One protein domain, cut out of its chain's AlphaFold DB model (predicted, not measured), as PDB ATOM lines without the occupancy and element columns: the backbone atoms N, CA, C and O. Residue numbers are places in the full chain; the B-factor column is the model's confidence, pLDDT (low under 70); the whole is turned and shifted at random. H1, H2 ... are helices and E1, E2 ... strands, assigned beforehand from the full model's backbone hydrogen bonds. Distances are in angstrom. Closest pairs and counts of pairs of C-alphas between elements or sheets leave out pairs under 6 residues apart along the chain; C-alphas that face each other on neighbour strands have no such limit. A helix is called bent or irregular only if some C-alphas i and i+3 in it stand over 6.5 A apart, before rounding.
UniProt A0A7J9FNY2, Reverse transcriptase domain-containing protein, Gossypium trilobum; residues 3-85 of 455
ATOM      1  N   PHE A   3     -21.222 -20.872 -13.374       80.81
ATOM      2  CA  PHE A   3     -22.035 -22.080 -13.270       80.81
ATOM      3  C   PHE A   3     -22.113 -22.778 -14.631       80.81
ATOM      4  O   PHE A   3     -21.969 -22.142 -15.674       80.81
ATOM      5  N   CYS A   4     -22.315 -24.097 -14.628       84.06
ATOM      6  CA  CYS A   4     -22.319 -24.907 -15.843       84.06
ATOM      7  C   CYS A   4     -23.696 -25.532 -16.080       84.06
ATOM      8  O   CYS A   4     -24.255 -26.168 -15.188       84.06
ATOM      9  N   ILE A   5     -24.223 -25.383 -17.296       85.88
ATOM     10  CA  ILE A   5     -25.415 -26.096 -17.768       85.88
ATOM     11  C   ILE A   5     -25.040 -26.803 -19.069       85.88
ATOM     12  O   ILE A   5     -24.620 -26.152 -20.020       85.88
ATOM     13  N   GLN A   6     -25.204 -28.132 -19.118       80.19
ATOM     14  CA  GLN A   6     -24.970 -28.949 -20.322       80.19
ATOM     15  C   GLN A   6     -23.615 -28.665 -21.008       80.19
ATOM     16  O   GLN A   6     -23.555 -28.438 -22.215       80.19
ATOM     17  N   ASN A   7     -22.524 -28.658 -20.235       82.88
ATOM     18  CA  ASN A   7     -21.155 -28.379 -20.703       82.88
ATOM     19  C   ASN A   7     -20.940 -26.971 -21.297       82.88
ATOM     20  O   ASN A   7     -20.000 -26.760 -22.063       82.88
ATOM     21  N   LYS A   8     -21.780 -25.995 -20.935       82.75
ATOM     22  CA  LYS A   8     -21.570 -24.570 -21.222       82.75
ATOM     23  C   LYS A   8     -21.427 -23.786 -19.924       82.75
ATOM     24  O   LYS A   8     -22.216 -23.979 -19.000       82.75
ATOM     25  N   TYR A   9     -20.443 -22.892 -19.891       89.88
ATOM     26  CA  TYR A   9     -20.158 -22.030 -18.749       89.88
ATOM     27  C   TYR A   9     -20.894 -20.700 -18.880       89.88
ATOM     28  O   TYR A   9     -20.876 -20.059 -19.931       89.88
ATOM     29  N   PHE A  10     -21.525 -20.293 -17.789       87.81
ATOM     30  CA  PHE A  10     -22.233 -19.032 -17.641       87.81
ATOM     31  C   PHE A  10     -21.693 -18.304 -16.417       87.81
ATOM     32  O   PHE A  10     -21.240 -18.932 -15.462       87.81
ATOM     33  N   GLN A  11     -21.772 -16.978 -16.427       86.25
ATOM     34  CA  GLN A  11     -21.388 -16.144 -15.294       86.25
ATOM     35  C   GLN A  11     -22.546 -15.244 -14.886       86.25
ATOM     36  O   GLN A  11     -23.278 -14.730 -15.732       86.25
ATOM     37  N   TRP A  12     -22.700 -15.048 -13.580       81.94
ATOM     38  CA  TRP A  12     -23.679 -14.112 -13.045       81.94
ATOM     39  C   TRP A  12     -23.225 -12.667 -13.272       81.94
ATOM     40  O   TRP A  12     -22.097 -12.313 -12.928       81.94
ATOM     41  N   THR A  13     -24.111 -11.840 -13.822       82.75
ATOM     42  CA  THR A  13     -23.909 -10.388 -13.992       82.75
ATOM     43  C   THR A  13     -24.392  -9.581 -12.786       82.75
ATOM     44  O   THR A  13     -23.993  -8.435 -12.610       82.75
ATOM     45  N   VAL A  14     -25.223 -10.196 -11.940       80.06
ATOM     46  CA  VAL A  14     -25.739  -9.653 -10.679       80.06
ATOM     47  C   VAL A  14     -25.416 -10.610  -9.533       80.06
ATOM     48  O   VAL A  14     -25.006 -11.745  -9.767       80.06
ATOM     49  N   MET A  15     -25.584 -10.165  -8.289       77.75
ATOM     50  CA  MET A  15     -25.354 -11.012  -7.119       77.75
ATOM     51  C   MET A  15     -26.344 -12.195  -7.111       77.75
ATOM     52  O   MET A  15     -27.549 -11.960  -7.036       77.75
ATOM     53  N   PRO A  16     -25.881 -13.456  -7.197       77.75
ATOM     54  CA  PRO A  16     -26.777 -14.605  -7.169       77.75
ATOM     55  C   PRO A  16     -27.233 -14.928  -5.743       77.75
ATOM     56  O   PRO A  16     -26.516 -14.692  -4.764       77.75
ATOM     57  N   PHE A  17     -28.407 -15.547  -5.631       73.31
ATOM     58  CA  PHE A  17     -28.892 -16.107  -4.371       73.31
ATOM     59  C   PHE A  17     -28.015 -17.279  -3.895       73.31
ATOM     60  O   PHE A  17     -27.393 -17.978  -4.693       73.31
ATOM     61  N   GLY A  18     -27.984 -17.509  -2.578       72.44
ATOM     62  CA  GLY A  18     -27.264 -18.632  -1.959       72.44
ATOM     63  C   GLY A  18     -25.818 -18.334  -1.548       72.44
ATOM     64  O   GLY A  18     -25.161 -19.183  -0.949       72.44
ATOM     65  N   LEU A  19     -25.314 -17.123  -1.803       73.00
ATOM     66  CA  LEU A  19     -23.990 -16.723  -1.332       73.00
ATOM     67  C   LEU A  19     -23.995 -16.357   0.142       73.00
ATOM     68  O   LEU A  19     -24.649 -15.406   0.559       73.00
ATOM     69  N   LYS A  20     -23.164 -17.054   0.922       73.06
ATOM     70  CA  LYS A  20     -23.024 -16.823   2.366       73.06
ATOM     71  C   LYS A  20     -22.669 -15.370   2.715       73.06
ATOM     72  O   LYS A  20     -23.066 -14.881   3.764       73.06
ATOM     73  N   THR A  21     -21.926 -14.679   1.850       76.38
ATOM     74  CA  THR A  21     -21.499 -13.285   2.057       76.38
ATOM     75  C   THR A  21     -22.442 -12.247   1.448       76.38
ATOM     76  O   THR A  21     -22.281 -11.061   1.742       76.38
ATOM     77  N   ALA A  22     -23.417 -12.655   0.625       71.75
ATOM     78  CA  ALA A  22     -24.314 -11.732  -0.071       71.75
ATOM     79  C   ALA A  22     -25.091 -10.805   0.881       71.75
ATOM     80  O   ALA A  22     -25.002  -9.595   0.679       71.75
ATOM     81  N   PRO A  23     -25.745 -11.294   1.959       71.31
ATOM     82  CA  PRO A  23     -26.512 -10.424   2.856       71.31
ATOM     83  C   PRO A  23     -25.660  -9.328   3.501       71.31
ATOM     84  O   PRO A  23     -26.058  -8.171   3.566       71.31
ATOM     85  N   SER A  24     -24.439  -9.665   3.928       72.75
ATOM     86  CA  SER A  24     -23.532  -8.698   4.553       72.75
ATOM     87  C   SER A  24     -23.019  -7.648   3.566       72.75
ATOM     88  O   SER A  24     -22.819  -6.496   3.946       72.75
ATOM     89  N   LEU A  25     -22.776  -8.030   2.309       72.44
ATOM     90  CA  LEU A  25     -22.384  -7.089   1.258       72.44
ATOM     91  C   LEU A  25     -23.553  -6.185   0.857       72.44
ATOM     92  O   LEU A  25     -23.354  -4.984   0.689       72.44
ATOM     93  N   PHE A  26     -24.758  -6.748   0.771       74.31
ATOM     94  CA  PHE A  26     -25.976  -6.006   0.478       74.31
ATOM     95  C   PHE A  26     -26.289  -4.989   1.581       74.31
ATOM     96  O   PHE A  26     -26.406  -3.803   1.291       74.31
ATOM     97  N   GLN A  27     -26.253  -5.399   2.856       77.75
ATOM     98  CA  GLN A  27     -26.397  -4.498   4.006       77.75
ATOM     99  C   GLN A  27     -25.422  -3.314   3.938       77.75
ATOM    100  O   GLN A  27     -25.813  -2.170   4.151       77.75
ATOM    101  N   LYS A  28     -24.143  -3.569   3.628       75.50
ATOM    102  CA  LYS A  28     -23.131  -2.507   3.504       75.50
ATOM    103  C   LYS A  28     -23.451  -1.535   2.369       75.50
ATOM    104  O   LYS A  28     -23.262  -0.332   2.538       75.50
ATOM    105  N   ALA A  29     -23.911  -2.044   1.228       78.50
ATOM    106  CA  ALA A  29     -24.314  -1.213   0.099       78.50
ATOM    107  C   ALA A  29     -25.537  -0.353   0.450       78.50
ATOM    108  O   ALA A  29     -25.528   0.849   0.192       78.50
ATOM    109  N   MET A  30     -26.537  -0.940   1.109       76.12
ATOM    110  CA  MET A  30     -27.758  -0.253   1.526       76.12
ATOM    111  C   MET A  30     -27.473   0.841   2.562       76.12
ATOM    112  O   MET A  30     -27.859   1.986   2.346       76.12
ATOM    113  N   ILE A  31     -26.690   0.551   3.612       77.44
ATOM    114  CA  ILE A  31     -26.252   1.565   4.592       77.44
ATOM    115  C   ILE A  31     -25.519   2.717   3.895       77.44
ATOM    116  O   ILE A  31     -25.758   3.881   4.203       77.44
ATOM    117  N   LYS A  32     -24.625   2.413   2.946       81.00
ATOM    118  CA  LYS A  32     -23.880   3.442   2.212       81.00
ATOM    119  C   LYS A  32     -24.800   4.314   1.353       81.00
ATOM    120  O   LYS A  32     -24.595   5.521   1.297       81.00
ATOM    121  N   ASN A  33     -25.777   3.713   0.677       84.25
ATOM    122  CA  ASN A  33     -26.704   4.427  -0.200       84.25
ATOM    123  C   ASN A  33     -27.668   5.323   0.587       84.25
ATOM    124  O   ASN A  33     -27.907   6.453   0.172       84.25
ATOM    125  N   PHE A  34     -28.175   4.842   1.723       82.31
ATOM    126  CA  PHE A  34     -29.147   5.558   2.554       82.31
ATOM    127  C   PHE A  34     -28.519   6.389   3.679       82.31
ATOM    128  O   PHE A  34     -29.252   7.023   4.431       82.31
ATOM    129  N   GLN A  35     -27.183   6.461   3.767       82.88
ATOM    130  CA  GLN A  35     -26.455   7.264   4.760       82.88
ATOM    131  C   GLN A  35     -27.029   8.682   4.977       82.88
ATOM    132  O   GLN A  35     -27.132   9.066   6.142       82.88
ATOM    133  N   PRO A  36     -27.461   9.431   3.937       83.62
ATOM    134  CA  PRO A  36     -28.013  10.779   4.106       83.62
ATOM    135  C   PRO A  36     -29.321  10.875   4.905       83.62
ATOM    136  O   PRO A  36     -29.698  11.985   5.266       83.62
ATOM    137  N   ILE A  37     -30.020   9.757   5.127       81.44
ATOM    138  CA  ILE A  37     -31.320   9.699   5.822       81.44
ATOM    139  C   ILE A  37     -31.332   8.699   6.993       81.44
ATOM    140  O   ILE A  37     -32.392   8.379   7.522       81.44
ATOM    141  N   MET A  38     -30.172   8.157   7.392       75.44
ATOM    142  CA  MET A  38     -30.071   7.117   8.436       75.44
ATOM    143  C   MET A  38     -30.482   7.595   9.838       75.44
ATOM    144  O   MET A  38     -30.678   6.774  10.729       75.44
ATOM    145  N   ASP A  39     -30.602   8.902  10.050       73.44
ATOM    146  CA  ASP A  39     -31.157   9.503  11.264       73.44
ATOM    147  C   ASP A  39     -32.681   9.329  11.374       73.44
ATOM    148  O   ASP A  39     -33.220   9.393  12.474       73.44
ATOM    149  N   GLN A  40     -33.361   9.065  10.254       75.75
ATOM    150  CA  GLN A  40     -34.815   8.880  10.161       75.75
ATOM    151  C   GLN A  40     -35.199   7.578   9.429       75.75
ATOM    152  O   GLN A  40     -36.356   7.373   9.052       75.75
ATOM    153  N   ALA A  41     -34.224   6.689   9.215       74.06
ATOM    154  CA  ALA A  41     -34.398   5.431   8.504       74.06
ATOM    155  C   ALA A  41     -33.692   4.269   9.215       74.06
ATOM    156  O   ALA A  41     -32.528   4.369   9.603       74.06
ATOM    157  N   LEU A  42     -34.377   3.131   9.329       74.38
ATOM    158  CA  LEU A  42     -33.777   1.849   9.687       74.38
ATOM    159  C   LEU A  42     -33.706   0.967   8.446       74.38
ATOM    160  O   LEU A  42     -34.700   0.766   7.756       74.38
ATOM    161  N   VAL A  43     -32.520   0.427   8.178       71.56
ATOM    162  CA  VAL A  43     -32.256  -0.393   6.994       71.56
ATOM    163  C   VAL A  43     -31.695  -1.737   7.434       71.56
ATOM    164  O   VAL A  43     -30.605  -1.801   8.012       71.56
ATOM    165  N   TYR A  44     -32.417  -2.813   7.139       73.56
ATOM    166  CA  TYR A  44     -32.007  -4.181   7.430       73.56
ATOM    167  C   TYR A  44     -32.162  -5.061   6.192       73.56
ATOM    168  O   TYR A  44     -33.256  -5.475   5.831       73.56
ATOM    169  N   ILE A  45     -31.034  -5.381   5.568       72.62
ATOM    170  CA  ILE A  45     -30.915  -6.134   4.323       72.62
ATOM    171  C   ILE A  45     -31.846  -5.519   3.270       72.62
ATOM    172  O   ILE A  45     -31.503  -4.471   2.728       72.62
ATOM    173  N   ASP A  46     -32.998  -6.142   3.025       76.00
ATOM    174  CA  ASP A  46     -33.978  -5.752   2.011       76.00
ATOM    175  C   ASP A  46     -35.110  -4.875   2.583       76.00
ATOM    176  O   ASP A  46     -35.850  -4.261   1.815       76.00
ATOM    177  N   ASP A  47     -35.240  -4.795   3.911       76.88
ATOM    178  CA  ASP A  47     -36.319  -4.087   4.599       76.88
ATOM    179  C   ASP A  47     -35.874  -2.679   5.022       76.88
ATOM    180  O   ASP A  47     -34.819  -2.489   5.638       76.88
ATOM    181  N   ILE A  48     -36.702  -1.679   4.711       81.38
ATOM    182  CA  ILE A  48     -36.462  -0.269   5.035       81.38
ATOM    183  C   ILE A  48     -37.674   0.281   5.780       81.38
ATOM    184  O   ILE A  48     -38.797   0.193   5.288       81.38
ATOM    185  N   LEU A  49     -37.432   0.884   6.938       83.38
ATOM    186  CA  LEU A  49     -38.425   1.611   7.716       83.38
ATOM    187  C   LEU A  49     -38.045   3.087   7.766       83.38
ATOM    188  O   LEU A  49     -36.944   3.422   8.195       83.38
ATOM    189  N   LEU A  50     -38.969   3.957   7.369       83.56
ATOM    190  CA  LEU A  50     -38.846   5.409   7.490       83.56
ATOM    191  C   LEU A  50     -39.767   5.891   8.608       83.56
ATOM    192  O   LEU A  50     -40.913   5.451   8.685       83.56
ATOM    193  N   TYR A  51     -39.286   6.797   9.454       81.31
ATOM    194  CA  TYR A  51     -40.060   7.319  10.577       81.31
ATOM    195  C   TYR A  51     -39.809   8.813  10.785       81.31
ATOM    196  O   TYR A  51     -38.707   9.319  10.588       81.31
ATOM    197  N   SER A  52     -40.851   9.534  11.187       79.62
ATOM    198  CA  SER A  52     -40.811  10.971  11.460       79.62
ATOM    199  C   SER A  52     -41.889  11.341  12.490       79.62
ATOM    200  O   SER A  52     -42.841  10.578  12.660       79.62
ATOM    201  N   PRO A  53     -41.754  12.475  13.198       75.81
ATOM    202  CA  PRO A  53     -42.695  12.861  14.253       75.81
ATOM    203  C   PRO A  53     -44.031  13.403  13.726       75.81
ATOM    204  O   PRO A  53     -45.028  13.370  14.440       75.81
ATOM    205  N   ASP A  54     -44.056  13.922  12.498       81.38
ATOM    206  CA  ASP A  54     -45.232  14.544  11.894       81.38
ATOM    207  C   ASP A  54     -45.331  14.227  10.393       81.38
ATOM    208  O   ASP A  54     -44.368  13.777   9.761       81.38
ATOM    209  N   GLN A  55     -46.517  14.453   9.823       82.62
ATOM    210  CA  GLN A  55     -46.830  14.119   8.434       82.62
ATOM    211  C   GLN A  55     -46.084  15.008   7.422       82.62
ATOM    212  O   GLN A  55     -45.757  14.547   6.328       82.62
ATOM    213  N   GLU A  56     -45.792  16.264   7.771       84.19
ATOM    214  CA  GLU A  56     -45.104  17.210   6.886       84.19
ATOM    215  C   GLU A  56     -43.623  16.838   6.755       84.19
ATOM    216  O   GLU A  56     -43.109  16.689   5.642       84.19
ATOM    217  N   SER A  57     -42.951  16.571   7.878       83.75
ATOM    218  CA  SER A  57     -41.584  16.049   7.874       83.75
ATOM    219  C   SER A  57     -41.491  14.662   7.230       83.75
ATOM    220  O   SER A  57     -40.497  14.378   6.555       83.75
ATOM    221  N   HIS A  58     -42.536  13.830   7.345       85.38
ATOM    222  CA  HIS A  58     -42.598  12.536   6.659       85.38
ATOM    223  C   HIS A  58     -42.599  12.680   5.137       85.38
ATOM    224  O   HIS A  58     -41.898  11.944   4.444       85.38
ATOM    225  N   ALA A  59     -43.367  13.633   4.601       85.75
ATOM    226  CA  ALA A  59     -43.453  13.860   3.161       85.75
ATOM    227  C   ALA A  59     -42.094  14.280   2.574       85.75
ATOM    228  O   ALA A  59     -41.665  13.747   1.551       85.75
ATOM    229  N   ILE A  60     -41.376  15.165   3.274       87.56
ATOM    230  CA  ILE A  60     -40.025  15.604   2.888       87.56
ATOM    231  C   ILE A  60     -39.035  14.431   2.932       87.56
ATOM    232  O   ILE A  60     -38.190  14.284   2.045       87.56
ATOM    233  N   LEU A  61     -39.124  13.585   3.962       85.25
ATOM    234  CA  LEU A  61     -38.294  12.385   4.082       85.25
ATOM    235  C   LEU A  61     -38.559  11.406   2.930       85.25
ATOM    236  O   LEU A  61     -37.609  10.881   2.344       85.25
ATOM    237  N   LEU A  62     -39.827  11.197   2.575       89.06
ATOM    238  CA  LEU A  62     -40.223  10.317   1.481       89.06
ATOM    239  C   LEU A  62     -39.701  10.824   0.130       89.06
ATOM    240  O   LEU A  62     -39.183  10.036  -0.657       89.06
ATOM    241  N   GLU A  63     -39.763  12.131  -0.125       88.62
ATOM    242  CA  GLU A  63     -39.221  12.731  -1.348       88.62
ATOM    243  C   GLU A  63     -37.704  12.499  -1.469       88.62
ATOM    244  O   GLU A  63     -37.217  12.033  -2.504       88.62
ATOM    245  N   ARG A  64     -36.954  12.728  -0.382       88.19
ATOM    246  CA  ARG A  64     -35.505  12.454  -0.328       88.19
ATOM    247  C   ARG A  64     -35.196  10.976  -0.550       88.19
ATOM    248  O   ARG A  64     -34.265  10.641  -1.282       88.19
ATOM    249  N   PHE A  65     -35.974  10.092   0.067       90.00
ATOM    250  CA  PHE A  65     -35.842   8.651  -0.105       90.00
ATOM    251  C   PHE A  65     -36.059   8.229  -1.565       90.00
ATOM    252  O   PHE A  65     -35.223   7.519  -2.128       90.00
ATOM    253  N   MET A  66     -37.119   8.726  -2.209       88.06
ATOM    254  CA  MET A  66     -37.407   8.452  -3.620       88.06
ATOM    255  C   MET A  66     -36.302   8.979  -4.538       88.06
ATOM    256  O   MET A  66     -35.900   8.291  -5.477       88.06
ATOM    257  N   GLN A  67     -35.739  10.152  -4.239       89.62
ATOM    258  CA  GLN A  67     -34.613  10.701  -4.991       89.62
ATOM    259  C   GLN A  67     -33.380   9.783  -4.931       89.62
ATOM    260  O   GLN A  67     -32.783   9.495  -5.970       89.62
ATOM    261  N   ILE A  68     -33.030   9.274  -3.742       87.69
ATOM    262  CA  ILE A  68     -31.916   8.327  -3.563       87.69
ATOM    263  C   ILE A  68     -32.173   7.042  -4.354       87.69
ATOM    264  O   ILE A  68     -31.276   6.536  -5.030       87.69
ATOM    265  N   ILE A  69     -33.393   6.513  -4.300       88.00
ATOM    266  CA  ILE A  69     -33.761   5.273  -4.992       88.00
ATOM    267  C   ILE A  69     -33.638   5.412  -6.504       88.00
ATOM    268  O   ILE A  69     -33.033   4.548  -7.144       88.00
ATOM    269  N   LEU A  70     -34.152   6.509  -7.063       88.56
ATOM    270  CA  LEU A  70     -34.062   6.800  -8.490       88.56
ATOM    271  C   LEU A  70     -32.608   6.991  -8.936       88.56
ATOM    272  O   LEU A  70     -32.212   6.451  -9.968       88.56
ATOM    273  N   GLU A  71     -31.793   7.701  -8.150       90.12
ATOM    274  CA  GLU A  71     -30.374   7.914  -8.453       90.12
ATOM    275  C   GLU A  71     -29.577   6.600  -8.421       90.12
ATOM    276  O   GLU A  71     -28.727   6.356  -9.279       90.12
ATOM    277  N   LYS A  72     -29.842   5.739  -7.432       85.69
ATOM    278  CA  LYS A  72     -29.124   4.469  -7.252       85.69
ATOM    279  C   LYS A  72     -29.691   3.321  -8.087       85.69
ATOM    280  O   LYS A  72     -29.083   2.253  -8.107       85.69
ATOM    281  N   GLY A  73     -30.821   3.522  -8.768       86.44
ATOM    282  CA  GLY A  73     -31.499   2.478  -9.536       86.44
ATOM    283  C   GLY A  73     -32.010   1.331  -8.661       86.44
ATOM    284  O   GLY A  73     -32.003   0.178  -9.092       86.44
ATOM    285  N   ILE A  74     -32.406   1.626  -7.418       86.19
ATOM    286  CA  ILE A  74     -33.003   0.639  -6.513       86.19
ATOM    287  C   ILE A  74     -34.456   0.417  -6.948       86.19
ATOM    288  O   ILE A  74     -35.158   1.357  -7.314       86.19
ATOM    289  N   MET A  75     -34.907  -0.835  -6.931       81.19
ATOM    290  CA  MET A  75     -36.288  -1.189  -7.257       81.19
ATOM    291  C   MET A  75     -37.048  -1.518  -5.978       81.19
ATOM    292  O   MET A  75     -36.588  -2.330  -5.174       81.19
ATOM    293  N   LEU A  76     -38.213  -0.897  -5.807       82.19
ATOM    294  CA  LEU A  76     -39.130  -1.178  -4.709       82.19
ATOM    295  C   LEU A  76     -40.249  -2.099  -5.180       82.19
ATOM    296  O   LEU A  76     -40.686  -2.035  -6.325       82.19
ATOM    297  N   SER A  77     -40.739  -2.944  -4.278       81.88
ATOM    298  CA  SER A  77     -41.940  -3.730  -4.534       81.88
ATOM    299  C   SER A  77     -43.160  -2.953  -4.060       81.88
ATOM    300  O   SER A  77     -43.416  -2.889  -2.860       81.88
ATOM    301  N   GLU A  78     -43.937  -2.422  -5.001       76.50
ATOM    302  CA  GLU A  78     -45.184  -1.693  -4.731       76.50
ATOM    303  C   GLU A  78     -46.111  -2.471  -3.787       76.50
ATOM    304  O   GLU A  78     -46.550  -1.977  -2.756       76.50
ATOM    305  N   ARG A  79     -46.303  -3.765  -4.076       75.94
ATOM    306  CA  ARG A  79     -47.198  -4.660  -3.324       75.94
ATOM    307  C   ARG A  79     -46.793  -4.891  -1.870       75.94
ATOM    308  O   ARG A  79     -47.612  -5.378  -1.096       75.94
ATOM    309  N   LYS A  80     -45.525  -4.666  -1.527       78.38
ATOM    310  CA  LYS A  80     -45.000  -4.842  -0.165       78.38
ATOM    311  C   LYS A  80     -44.831  -3.513   0.562       78.38
ATOM    312  O   LYS A  80     -44.570  -3.519   1.762       78.38
ATOM    313  N   MET A  81     -44.953  -2.400  -0.152       83.06
ATOM    314  CA  MET A  81     -44.755  -1.078   0.406       83.06
ATOM    315  C   MET A  81     -45.979  -0.664   1.219       83.06
ATOM    316  O   MET A  81     -47.122  -0.860   0.811       83.06
ATOM    317  N   GLN A  82     -45.726  -0.079   2.383       81.50
ATOM    318  CA  GLN A  82     -46.750   0.492   3.247       81.50
ATOM    319  C   GLN A  82     -46.349   1.933   3.544       81.50
ATOM    320  O   GLN A  82     -45.220   2.181   3.962       81.50
ATOM    321  N   THR A  83     -47.249   2.885   3.309       80.75
ATOM    322  CA  THR A  83     -47.002   4.316   3.533       80.75
ATOM    323  C   THR A  83     -48.077   4.911   4.437       80.75
ATOM    324  O   THR A  83     -49.202   4.407   4.497       80.75
ATOM    325  N   ASN A  84     -47.715   5.984   5.148       76.31
ATOM    326  CA  ASN A  84     -48.612   6.759   6.010       76.31
ATOM    327  C   ASN A  84     -49.389   5.896   7.027       76.31
ATOM    328  O   ASN A  84     -50.619   5.945   7.112       76.31
ATOM    329  N   LYS A  85     -48.660   5.047   7.757       80.56
ATOM    330  CA  LYS A  85     -49.198   4.186   8.812       80.56
ATOM    331  C   LYS A  85     -48.727   4.677  10.177       80.56
ATOM    332  O   LYS A  85     -47.542   4.920  10.358       80.56
TER     333      LYS A  85
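AT A GLANCE: This is residues 3 to 85 of the 455 residues of the protein "Reverse transcriptase domain-containing protein" of Gossypium trilobum (UniProt A0A7J9FNY2). Look first for a V of two helices, H1 and H2, that meet near their ends, with the hairpin of E3 and E4 across the open side of the V; well away from it, at the end of a thin link, is a second small hairpin, E1 and E2, whose residues 4 to 10 stick out. This arm makes much of the length, and the whole is loosely built. The printed part has 83 residues with two named helices and four named strands, in the order E1, E2, H1, E3, E4, H2, and each two-stranded sheet, E1 - E2 and E3 - E4, is antiparallel. The class is mixed, helices and strands; the whole is loose, with a radius of gyration of the C-alphas of 16.6 A, and its spans are 59 by 23 by 22 A.

IN THESE COORDINATES: Find C-alpha 41 at (-34.398, 5.431, 8.504); here E3 begins, residues 41 to 44, 10.0 A long, and E4 follows at residues 47 to 50, 10.2 A. From C-alpha 55 at (-46.830, 14.119, 8.434), H2 runs over residues 55 to 72, 25.5 A, to C-alpha 72 at (-29.124, 4.469, -7.252). Before E3 you find H1, residues 22 to 37, 23.3 A. At the start of the printed part look for E1, residues 3 to 5, 6.9 A, and E2, residues 8 to 11, 10.3 A.

HOW THE PARTS SIT: Begin with the hairpin of E3 and E4, antiparallel at 170 degrees: N 42 and O 49 are 2.8 A apart, and N 47 and O 44 are 2.8 A apart, both within hydrogen-bond range. H1 has 5 pairs of C-alphas within 8 A of E3, the closest being those of Gln 27 and Tyr 44, 6.6 A apart. H1 and E4 are near each other, with 5 pairs of C-alphas within 10 A. Leu 50 of E4 and Leu 61 of H2 have the closest C-alphas of those two elements, 7.8 A apart. With its residues 33 to 37 alone, H1 touches H2, closest at the C-alphas of Phe 34 and Ile 68, 7.3 A, at a steep tilt of 52 degrees, opposite ways. H1 has a kink of 29 degrees near residue 31 and is irregular, C-alphas 33 and 36 being 7.8 A apart. In H2 every O i to N i+4 pair is within hydrogen-bond range; in H1, 10 of 12 are. Farther out, E1 and E2 form a hairpin, antiparallel at 145 degrees, with N 3 and O 10 at 2.9 A. E1 is apart from H1 and H2, and E2 is apart from H2.

THE WHOLE: Look for the two C-alphas farthest apart at Asn 7 and Asp 54, 59.0 A. Residues 4 to 10 and 16 to 21 stand free; the body without them spans 50 by 25 by 20 A. The printed part has no cut and no long link, and after H2 residues 73 to 85 hold no named element. The mean pLDDT of the printed part is 80.7, and no printed residue is under 70.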